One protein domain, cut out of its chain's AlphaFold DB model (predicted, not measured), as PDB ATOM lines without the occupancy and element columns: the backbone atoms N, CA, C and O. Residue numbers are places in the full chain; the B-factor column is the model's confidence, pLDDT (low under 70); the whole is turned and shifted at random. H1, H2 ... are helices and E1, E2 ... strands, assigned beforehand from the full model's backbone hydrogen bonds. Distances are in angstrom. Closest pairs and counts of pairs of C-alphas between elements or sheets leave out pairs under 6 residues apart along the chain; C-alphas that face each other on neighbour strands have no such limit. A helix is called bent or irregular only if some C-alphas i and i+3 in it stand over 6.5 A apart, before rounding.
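What this domain is: This is residues 2 to 64 and 76 to 89 of the 223 residues of the protein "MAGE domain-containing protein" of Monoraphidium neglectum (UniProt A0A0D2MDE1). An antiparallel ribbon of two strands, E1 and E2, has the long helix H4 packed on E1 with residues 40 to 51 and the short helix H1 near E2. From the E2 end of the ribbon H2 runs out to one far end of the domain, where the chain turns, and H3 and then H4 lead back to E1. The printed part has 77 residues, with four named helices and two named strands in the order H1, H2, H3, H4, E1, E2; the class is mixed, helices and strands. It is only just compact, close to loose, with a radius of gyration of the C-alphas of 13.4 A and spans of 42 by 36 by 21 A.

Where its parts are: H1 is residues 2 to 7, from C-alpha 2 at (181.426, 115.529, 115.496), 8.7 A long. H2 is residues 15 to 28, 18.5 A; it is irregular, with C-alphas 22 and 25 8.4 A apart. H3 is residues 30 to 33, 7.2 A from first to last C-alpha, and is irregular over that same pair, C-alphas 30 and 33. H4 is residues 35 to 51, 23.3 A, and ends at C-alpha 51 at (186.606, 110.057, 122.596). E1 is residues 53 to 58, 15.2 A. E2 is residues 81 to 86, 17.0 A, ending at C-alpha 86 at (192.755, 115.985, 120.669).

How they stand to each other: E1 and E2 are antiparallel neighbours, with 148 degrees between their directions. N 54 and O 85, at 2.7 A, and N 83 and O 56, at 3.0 A, are within hydrogen-bond range. Residues 13 to 14 pair with residues 81 to 82 of E2, antiparallel. H4 and E1 have 8 pairs of C-alphas within 8 A, the closest being Ile 48 and Glu 54 at 5.2 A. H4 and E2 are near each other, with 6 pairs of C-alphas within 10 A. The closest C-alphas of H1 and E2 are Gln 5 and Leu 84, 7.4 A apart; those of H2 and E2 are Arg 15 and Thr 81, 5.6 A apart. H2 and H4 are close but not clearly touching, at a steep tilt of 50 degrees, opposite ways; their closest C-alphas are Leu 19 and Pro 36, 6.7 A apart. H2 and H3 are close but not clearly touching, with the C-alphas of Tyr 26 and Ser 32 6.4 A apart. H3 and H4 meet only through their link. H1 is apart from H2, H3, H4 and E1. In H1 and H4 every O i to N i+4 pair is within hydrogen-bond range, in H2 7 of 10; H3 is too short for such a pair.

The domain as a whole: The C-alphas farthest apart, those of Lys 28 and Pro 89, are 43.0 A apart. Residues 65 to 75 are not printed, and C-alphas 64 and 76 across this cut, in the link from E1 to E2, are 20.6 A apart. Of the links printed whole, H1 to H2 is short and the others are tight. The mean pLDDT of the printed part is 81.7; it is under 70 at residue 27, residues 30 to 31, residues 60 to 64 and residues 76 to 79.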
ATOM      1  N   LEU A   2     180.711 116.550 116.286       90.50
ATOM      2  CA  LEU A   2     181.426 115.529 115.496       90.50
ATOM      3  C   LEU A   2     181.057 115.540 114.003       90.50
ATOM      4  O   LEU A   2     181.937 115.649 113.162       90.50
ATOM      5  N   PHE A   3     179.761 115.548 113.676       90.50
ATOM      6  CA  PHE A   3     179.313 115.613 112.279       90.50
ATOM      7  C   PHE A   3     179.733 116.902 111.563       90.50
ATOM      8  O   PHE A   3     180.167 116.852 110.422       90.50
ATOM      9  N   LYS A   4     179.672 118.050 112.247       90.44
ATOM     10  CA  LYS A   4     180.106 119.333 111.675       90.44
ATOM     11  C   LYS A   4     181.608 119.356 111.399       90.44
ATOM     12  O   LYS A   4     182.011 119.850 110.356       90.44
ATOM     13  N   GLN A   5     182.399 118.764 112.293       86.94
ATOM     14  CA  GLN A   5     183.840 118.605 112.112       86.94
ATOM     15  C   GLN A   5     184.167 117.619 110.983       86.94
ATOM     16  O   GLN A   5     185.116 117.835 110.249       86.94
ATOM     17  N   HIS A   6     183.384 116.552 110.817       87.56
ATOM     18  CA  HIS A   6     183.569 115.612 109.711       87.56
ATOM     19  C   HIS A   6     183.228 116.245 108.350       87.56
ATOM     20  O   HIS A   6     183.936 116.028 107.377       87.56
ATOM     21  N   GLU A   7     182.160 117.050 108.275       88.00
ATOM     22  CA  GLU A   7     181.797 117.795 107.057       88.00
ATOM     23  C   GLU A   7     182.848 118.847 106.684       88.00
ATOM     24  O   GLU A   7     183.141 119.058 105.507       88.00
ATOM     25  N   LYS A   8     183.363 119.560 107.688       86.81
ATOM     26  CA  LYS A   8     184.340 120.636 107.530       86.81
ATOM     27  C   LYS A   8     185.381 120.516 108.640       86.81
ATOM     28  O   LYS A   8     185.188 121.117 109.703       86.81
ATOM     29  N   PRO A   9     186.461 119.755 108.399       84.56
ATOM     30  CA  PRO A   9     187.547 119.635 109.353       84.56
ATOM     31  C   PRO A   9     188.048 121.015 109.742       84.56
ATOM     32  O   PRO A   9     188.152 121.908 108.905       84.56
ATOM     33  N   ASP A  10     188.321 121.189 111.030       83.94
ATOM     34  CA  ASP A  10     189.064 122.328 111.558       83.94
ATOM     35  C   ASP A  10     188.377 123.701 111.452       83.94
ATOM     36  O   ASP A  10     188.925 124.719 111.883       83.94
ATOM     37  N   VAL A  11     187.129 123.747 110.982       89.56
ATOM     38  CA  VAL A  11     186.336 124.978 110.925       89.56
ATOM     39  C   VAL A  11     185.576 125.187 112.238       89.56
ATOM     40  O   VAL A  11     184.757 124.342 112.608       89.56
ATOM     41  N   PRO A  12     185.751 126.335 112.923       90.50
ATOM     42  CA  PRO A  12     185.011 126.615 114.146       90.50
ATOM     43  C   PRO A  12     183.494 126.635 113.925       90.50
ATOM     44  O   PRO A  12     182.973 127.343 113.059       90.50
ATOM     45  N   VAL A  13     182.766 125.896 114.760       91.25
ATOM     46  CA  VAL A  13     181.308 125.760 114.685       91.25
ATOM     47  C   VAL A  13     180.652 126.772 115.612       91.25
ATOM     48  O   VAL A  13     180.944 126.818 116.808       91.25
ATOM     49  N   LYS A  14     179.735 127.588 115.090       89.88
ATOM     50  CA  LYS A  14     179.031 128.584 115.909       89.88
ATOM     51  C   LYS A  14     178.124 127.907 116.925       89.88
ATOM     52  O   LYS A  14     177.405 126.961 116.606       89.88
ATOM     53  N   ARG A  15     178.055 128.486 118.123       87.88
ATOM     54  CA  ARG A  15     177.114 128.067 119.165       87.88
ATOM     55  C   ARG A  15     175.685 127.989 118.639       87.88
ATOM     56  O   ARG A  15     175.012 126.993 118.867       87.88
ATOM     57  N   GLN A  16     175.244 129.009 117.906       85.94
ATOM     58  CA  GLN A  16     173.884 129.072 117.374       85.94
ATOM     59  C   GLN A  16     173.557 127.898 116.438       85.94
ATOM     60  O   GLN A  16     172.479 127.326 116.555       85.94
ATOM     61  N   GLU A  17     174.497 127.487 115.585       88.25
ATOM     62  CA  GLU A  17     174.314 126.347 114.674       88.25
ATOM     63  C   GLU A  17     174.151 125.031 115.447       88.25
ATOM     64  O   GLU A  17     173.324 124.192 115.092       88.25
ATOM     65  N   LEU A  18     174.885 124.861 116.553       87.81
ATOM     66  CA  LEU A  18     174.708 123.712 117.446       87.81
ATOM     67  C   LEU A  18     173.352 123.739 118.141       87.81
ATOM     68  O   LEU A  18     172.701 122.705 118.274       87.81
ATOM     69  N   LEU A  19     172.922 124.919 118.586       86.25
ATOM     70  CA  LEU A  19     171.639 125.055 119.261       86.25
ATOM     71  C   LEU A  19     170.466 124.820 118.320       86.25
ATOM     72  O   LEU A  19     169.480 124.221 118.731       86.25
ATOM     73  N   GLU A  20     170.562 125.261 117.073       86.00
ATOM     74  CA  GLU A  20     169.544 124.992 116.062       86.00
ATOM     75  C   GLU A  20     169.470 123.508 115.726       86.00
ATOM     76  O   GLU A  20     168.373 122.954 115.723       86.00
ATOM     77  N   ALA A  21     170.618 122.851 115.555       85.00
ATOM     78  CA  ALA A  21     170.671 121.419 115.280       85.00
ATOM     79  C   ALA A  21     170.132 120.558 116.438       85.00
ATOM     80  O   ALA A  21     169.511 119.529 116.192       85.00
ATOM     81  N   CYS A  22     170.366 120.951 117.695       81.44
ATOM     82  CA  CYS A  22     169.976 120.149 118.862       81.44
ATOM     83  C   CYS A  22     168.631 120.549 119.488       81.44
ATOM     84  O   CYS A  22     167.986 119.718 120.120       81.44
ATOM     85  N   PHE A  23     168.223 121.816 119.371       81.62
ATOM     86  CA  PHE A  23     167.080 122.380 120.101       81.62
ATOM     87  C   PHE A  23     166.133 123.206 119.227       81.62
ATOM     88  O   PHE A  23     165.309 123.935 119.783       81.62
ATOM     89  N   GLY A  24     166.223 123.125 117.893       75.31
ATOM     90  CA  GLY A  24     165.360 123.870 116.965       75.31
ATOM     91  C   GLY A  24     163.876 123.821 117.345       75.31
ATOM     92  O   GLY A  24     163.243 124.869 117.493       75.31
ATOM     93  N   ASP A  25     163.373 122.624 117.649       74.69
ATOM     94  CA  ASP A  25     161.972 122.384 118.026       74.69
ATOM     95  C   ASP A  25     161.669 122.699 119.501       74.69
ATOM     96  O   ASP A  25     160.527 122.946 119.890       74.69
ATOM     97  N   TYR A  26     162.706 122.760 120.339       72.81
ATOM     98  CA  TYR A  26     162.603 122.974 121.785       72.81
ATOM     99  C   TYR A  26     162.543 124.458 122.186       72.81
ATOM    100  O   TYR A  26     162.353 124.776 123.366       72.81
ATOM    101  N   LYS A  27     162.668 125.385 121.223       68.25
ATOM    102  CA  LYS A  27     162.692 126.845 121.456       68.25
ATOM    103  C   LYS A  27     161.456 127.366 122.207       68.25
ATOM    104  O   LYS A  27     161.571 128.319 122.975       68.25
ATOM    105  N   LYS A  28     160.294 126.720 122.039       72.56
ATOM    106  CA  LYS A  28     159.006 127.124 122.638       72.56
ATOM    107  C   LYS A  28     158.828 126.703 124.106       72.56
ATOM    108  O   LYS A  28     157.877 127.135 124.750       72.56
ATOM    109  N   HIS A  29     159.713 125.866 124.651       74.50
ATOM    110  CA  HIS A  29     159.556 125.323 126.000       74.50
ATOM    111  C   HIS A  29     160.083 126.280 127.086       74.50
ATOM    112  O   HIS A  29     161.122 126.907 126.917       74.50
ATOM    113  N   LYS A  30     159.437 126.353 128.260       69.88
ATOM    114  CA  LYS A  30     159.821 127.269 129.363       69.88
ATOM    115  C   LYS A  30     161.257 127.052 129.876       69.88
ATOM    116  O   LYS A  30     161.906 127.989 130.339       69.88
ATOM    117  N   ALA A  31     161.768 125.823 129.767       69.44
ATOM    118  CA  ALA A  31     163.138 125.458 130.142       69.44
ATOM    119  C   ALA A  31     164.200 125.777 129.063       69.44
ATOM    120  O   ALA A  31     165.395 125.612 129.321       69.44
ATOM    121  N   SER A  32     163.793 126.259 127.881       72.38
ATOM    122  CA  SER A  32     164.678 126.502 126.729       72.38
ATOM    123  C   SER A  32     165.786 127.518 127.006       72.38
ATOM    124  O   SER A  32     166.815 127.496 126.341       72.38
ATOM    125  N   LYS A  33     165.625 128.380 128.018       74.31
ATOM    126  CA  LYS A  33     166.623 129.401 128.366       74.31
ATOM    127  C   LYS A  33     167.890 128.830 129.012       74.31
ATOM    128  O   LYS A  33     168.979 129.307 128.720       74.31
ATOM    129  N   LYS A  34     167.774 127.825 129.891       78.38
ATOM    130  CA  LYS A  34     168.923 127.271 130.646       78.38
ATOM    131  C   LYS A  34     169.460 125.967 130.051       78.38
ATOM    132  O   LYS A  34     170.661 125.707 130.133       78.38
ATOM    133  N   LEU A  35     168.590 125.185 129.411       82.00
ATOM    134  CA  LEU A  35     168.912 123.867 128.859       82.00
ATOM    135  C   LEU A  35     170.102 123.868 127.869       82.00
ATOM    136  O   LEU A  35     170.981 123.023 128.034       82.00
ATOM    137  N   PRO A  36     170.226 124.826 126.926       85.31
ATOM    138  CA  PRO A  36     171.352 124.884 125.992       85.31
ATOM    139  C   PRO A  36     172.727 124.904 126.663       85.31
ATOM    140  O   PRO A  36     173.627 124.166 126.274       85.31
ATOM    141  N   SER A  37     172.891 125.743 127.691       84.75
ATOM    142  CA  SER A  37     174.164 125.876 128.411       84.75
ATOM    143  C   SER A  37     174.541 124.596 129.156       84.75
ATOM    144  O   SER A  37     175.688 124.159 129.097       84.75
ATOM    145  N   LEU A  38     173.556 123.954 129.794       87.81
ATOM    146  CA  LEU A  38     173.755 122.704 130.512       87.81
ATOM    147  C   LEU A  38     174.159 121.582 129.555       87.81
ATOM    148  O   LEU A  38     175.104 120.853 129.839       87.81
ATOM    149  N   VAL A  39     173.477 121.460 128.413       89.31
ATOM    150  CA  VAL A  39     173.773 120.396 127.450       89.31
ATOM    151  C   VAL A  39     175.137 120.585 126.802       89.31
ATOM    152  O   VAL A  39     175.857 119.602 126.678       89.31
ATOM    153  N   ILE A  40     175.539 121.816 126.463       90.25
ATOM    154  CA  ILE A  40     176.903 122.077 125.973       90.25
ATOM    155  C   ILE A  40     177.931 121.622 127.014       90.25
ATOM    156  O   ILE A  40     178.842 120.870 126.679       90.25
ATOM    157  N   ARG A  41     177.748 121.992 128.286       90.50
ATOM    158  CA  ARG A  41     178.675 121.613 129.360       90.50
ATOM    159  C   ARG A  41     178.764 120.100 129.557       90.50
ATOM    160  O   ARG A  41     179.852 119.550 129.704       90.50
ATOM    161  N   VAL A  42     177.620 119.414 129.541       91.88
ATOM    162  CA  VAL A  42     177.573 117.948 129.630       91.88
ATOM    163  C   VAL A  42     178.236 117.315 128.404       91.88
ATOM    164  O   VAL A  42     178.999 116.363 128.553       91.88
ATOM    165  N   ALA A  43     177.993 117.851 127.207       92.00
ATOM    166  CA  ALA A  43     178.601 117.365 125.973       92.00
ATOM    167  C   ALA A  43     180.129 117.508 125.995       92.00
ATOM    168  O   ALA A  43     180.813 116.553 125.640       92.00
ATOM    169  N   GLN A  44     180.665 118.635 126.476       93.31
ATOM    170  CA  GLN A  44     182.111 118.836 126.636       93.31
ATOM    171  C   GLN A  44     182.741 117.735 127.498       93.31
ATOM    172  O   GLN A  44     183.698 117.095 127.071       93.31
ATOM    173  N   GLY A  45     182.156 117.437 128.664       93.19
ATOM    174  CA  GLY A  45     182.659 116.366 129.532       93.19
ATOM    175  C   GLY A  45     182.541 114.969 128.908       93.19
ATOM    176  O   GLY A  45     183.446 114.145 129.040       93.19
ATOM    177  N   ARG A  46     181.443 114.692 128.192       94.25
ATOM    178  CA  ARG A  46     181.214 113.386 127.552       94.25
ATOM    179  C   ARG A  46     182.152 113.132 126.377       94.25
ATOM    180  O   ARG A  46     182.663 112.023 126.274       94.25
ATOM    181  N   ILE A  47     182.394 114.121 125.517       92.62
ATOM    182  CA  ILE A  47     183.287 113.959 124.358       92.62
ATOM    183  C   ILE A  47     184.722 113.688 124.833       92.62
ATOM    184  O   ILE A  47     185.355 112.776 124.310       92.62
ATOM    185  N   ILE A  48     185.193 114.370 125.884       93.06
ATOM    186  CA  ILE A  48     186.518 114.097 126.466       93.06
ATOM    187  C   ILE A  48     186.574 112.672 127.020       93.06
ATOM    188  O   ILE A  48     187.465 111.906 126.665       93.06
ATOM    189  N   SER A  49     185.600 112.291 127.852       91.94
ATOM    190  CA  SER A  49     185.595 110.986 128.524       91.94
ATOM    191  C   SER A  49     185.442 109.794 127.576       91.94
ATOM    192  O   SER A  49     185.894 108.709 127.922       91.94
ATOM    193  N   ILE A  50     184.750 109.962 126.447       92.12
ATOM    194  CA  ILE A  50     184.438 108.860 125.524       92.12
ATOM    195  C   ILE A  50     185.443 108.809 124.374       92.12
ATOM    196  O   ILE A  50     185.838 107.722 123.964       92.12
ATOM    197  N   LEU A  51     185.832 109.967 123.835       89.19
ATOM    198  CA  LEU A  51     186.606 110.057 122.596       89.19
ATOM    199  C   LEU A  51     188.026 110.590 122.802       89.19
ATOM    200  O   LEU A  51     188.803 110.570 121.855       89.19
ATOM    201  N   GLY A  52     188.375 111.093 123.991       89.06
ATOM    202  CA  GLY A  52     189.665 111.758 124.203       89.06
ATOM    203  C   GLY A  52     189.799 113.052 123.391       89.06
ATOM    204  O   GLY A  52     190.893 113.430 122.977       89.06
ATOM    205  N   ILE A  53     188.677 113.720 123.116       90.94
ATOM    206  CA  ILE A  53     188.638 114.963 122.343       90.94
ATOM    207  C   ILE A  53     187.982 116.044 123.196       90.94
ATOM    208  O   ILE A  53     186.917 115.850 123.775       90.94
ATOM    209  N   GLU A  54     188.609 117.204 123.258       91.75
ATOM    210  CA  GLU A  54     188.082 118.389 123.905       91.75
ATOM    211  C   GLU A  54     187.255 119.217 122.925       91.75
ATOM    212  O   GLU A  54     187.672 119.507 121.806       91.75
ATOM    213  N   MET A  55     186.066 119.624 123.371       92.19
ATOM    214  CA  MET A  55     185.274 120.655 122.711       92.19
ATOM    215  C   MET A  55     185.617 122.007 123.341       92.19
ATOM    216  O   MET A  55     185.032 122.403 124.354       92.19
ATOM    217  N   GLN A  56     186.574 122.699 122.730       89.75
ATOM    218  CA  GLN A  56     187.109 123.960 123.225       89.75
ATOM    219  C   GLN A  56     186.309 125.143 122.681       89.75
ATOM    220  O   GLN A  56     185.975 125.196 121.496       89.75
ATOM    221  N   GLU A  57     186.002 126.102 123.552       89.25
ATOM    222  CA  GLU A  57     185.425 127.379 123.144       89.25
ATOM    223  C   GLU A  57     186.528 128.322 122.664       89.25
ATOM    224  O   GLU A  57     187.491 128.585 123.382       89.25
ATOM    225  N   ILE A  58     186.350 128.864 121.463       85.50
ATOM    226  CA  ILE A  58     187.133 129.977 120.946       85.50
ATOM    227  C   ILE A  58     186.222 131.200 120.977       85.50
ATOM    228  O   ILE A  58     185.279 131.322 120.184       85.50
ATOM    229  N   ALA A  59     186.490 132.102 121.920       71.69
ATOM    230  CA  ALA A  59     185.837 133.397 121.949       71.69
ATOM    231  C   ALA A  59     186.322 134.212 120.748       71.69
ATOM    232  O   ALA A  59     187.527 134.347 120.537       71.69
ATOM    233  N   ARG A  60     185.391 134.788 119.980       65.75
ATOM    234  CA  ARG A  60     185.722 135.821 118.996       65.75
ATOM    235  C   ARG A  60     186.177 137.062 119.745       65.75
ATOM    236  O   ARG A  60     185.368 137.935 120.054       65.75
ATOM    237  N   GLY A  61     187.455 137.112 120.101       53.56
ATOM    238  CA  GLY A  61     188.078 138.345 120.537       53.56
ATOM    239  C   GLY A  61     187.886 139.348 119.413       53.56
ATOM    240  O   GLY A  61     188.406 139.155 118.315       53.56
ATOM    241  N   ALA A  62     187.115 140.410 119.666       44.03
ATOM    242  CA  ALA A  62     187.276 141.630 118.895       44.03
ATOM    243  C   ALA A  62     188.784 141.870 118.811       44.03
ATOM    244  O   ALA A  62     189.446 141.835 119.851       44.03
ATOM    245  N   ALA A  63     189.298 141.982 117.584       41.25
ATOM    246  CA  ALA A  63     190.705 142.190 117.277       41.25
ATOM    247  C   ALA A  63     191.387 143.022 118.369       41.25
ATOM    248  O   ALA A  63     190.781 143.972 118.875       41.25
ATOM    249  N   ALA A  64     192.624 142.665 118.713       41.81
ATOM    250  CA  ALA A  64     193.461 143.273 119.748       41.81
ATOM    251  C   ALA A  64     193.839 144.752 119.478       41.81
ATOM    252  O   ALA A  64     194.952 145.186 119.744       41.81
ATOM    253  N   PRO A  76     175.483 135.270 127.001       43.34
ATOM    254  CA  PRO A  76     176.039 134.297 126.063       43.34
ATOM    255  C   PRO A  76     176.028 134.907 124.661       43.34
ATOM    256  O   PRO A  76     175.022 134.871 123.951       43.34
ATOM    257  N   SER A  77     177.147 135.523 124.292       47.78
ATOM    258  CA  SER A  77     177.292 136.212 123.022       47.78
ATOM    259  C   SER A  77     177.064 135.217 121.878       47.78
ATOM    260  O   SER A  77     177.592 134.101 121.865       47.78
ATOM    261  N   SER A  78     176.268 135.606 120.881       52.25
ATOM    262  CA  SER A  78     176.026 134.820 119.657       52.25
ATOM    263  C   SER A  78     177.303 134.578 118.829       52.25
ATOM    264  O   SER A  78     177.274 133.906 117.797       52.25
ATOM    265  N   THR A  79     178.429 135.114 119.294       65.81
ATOM    266  CA  THR A  79     179.768 135.043 118.724       65.81
ATOM    267  C   THR A  79     180.605 133.865 119.217       65.81
ATOM    268  O   THR A  79     181.681 133.651 118.668       65.81
ATOM    269  N   GLN A  80     180.139 133.087 120.199       83.19
ATOM    270  CA  GLN A  80     180.866 131.902 120.670       83.19
ATOM    271  C   GLN A  80     180.976 130.846 119.561       83.19
ATOM    272  O   GLN A  80     179.979 130.452 118.941       83.19
ATOM    273  N   THR A  81     182.197 130.380 119.319       89.00
ATOM    274  CA  THR A  81     182.504 129.299 118.379       89.00
ATOM    275  C   THR A  81     183.251 128.187 119.094       89.00
ATOM    276  O   THR A  81     183.956 128.443 120.063       89.00
ATOM    277  N   TYR A  82     183.098 126.957 118.621       91.12
ATOM    278  CA  TYR A  82     183.719 125.783 119.217       91.12
ATOM    279  C   TYR A  82     184.552 125.033 118.187       91.12
ATOM    280  O   TYR A  82     184.140 124.913 117.032       91.12
ATOM    281  N   ILE A  83     185.676 124.478 118.624       91.19
ATOM    282  CA  ILE A  83     186.487 123.528 117.853       91.19
ATOM    283  C   ILE A  83     186.597 122.203 118.604       91.19
ATOM    284  O   ILE A  83     186.317 122.132 119.803       91.19
ATOM    285  N   LEU A  84     186.988 121.152 117.889       91.38
ATOM    286  CA  LEU A  84     187.367 119.877 118.486       91.38
ATOM    287  C   LEU A  84     188.884 119.726 118.449       91.38
ATOM    288  O   LEU A  84     189.488 119.901 117.394       91.38
ATOM    289  N   ARG A  85     189.481 119.370 119.584       88.06
ATOM    290  CA  ARG A  85     190.927 119.197 119.730       88.06
ATOM    291  C   ARG A  85     191.243 117.883 120.429       88.06
ATOM    292  O   ARG A  85     190.582 117.519 121.392       88.06
ATOM    293  N   SER A  86     192.259 117.170 119.961       87.06
ATOM    294  CA  SER A  86     192.755 115.985 120.669       87.06
ATOM    295  C   SER A  86     193.347 116.380 122.025       87.06
ATOM    296  O   SER A  86     194.136 117.324 122.086       87.06
ATOM    297  N   VAL A  87     192.995 115.653 123.091       89.75
ATOM    298  CA  VAL A  87     193.605 115.831 124.427       89.75
ATOM    299  C   VAL A  87     194.879 115.007 124.603       89.75
ATOM    300  O   VAL A  87     195.491 115.032 125.671       89.75
ATOM    301  N   LEU A  88     195.265 114.241 123.580       85.19
ATOM    302  CA  LEU A  88     196.461 113.415 123.632       85.19
ATOM    303  C   LEU A  88     197.720 114.293 123.738       85.19
ATOM    304  O   LEU A  88     197.794 115.331 123.071       85.19
ATOM    305  N   PRO A  89     198.733 113.857 124.510       84.88
ATOM    306  CA  PRO A  89     200.060 114.461 124.482       84.88
ATOM    307  C   PRO A  89     200.606 114.541 123.053       84.88
ATOM    308  O   PRO A  89     200.326 113.661 122.233       84.88
TER     309      PRO A  89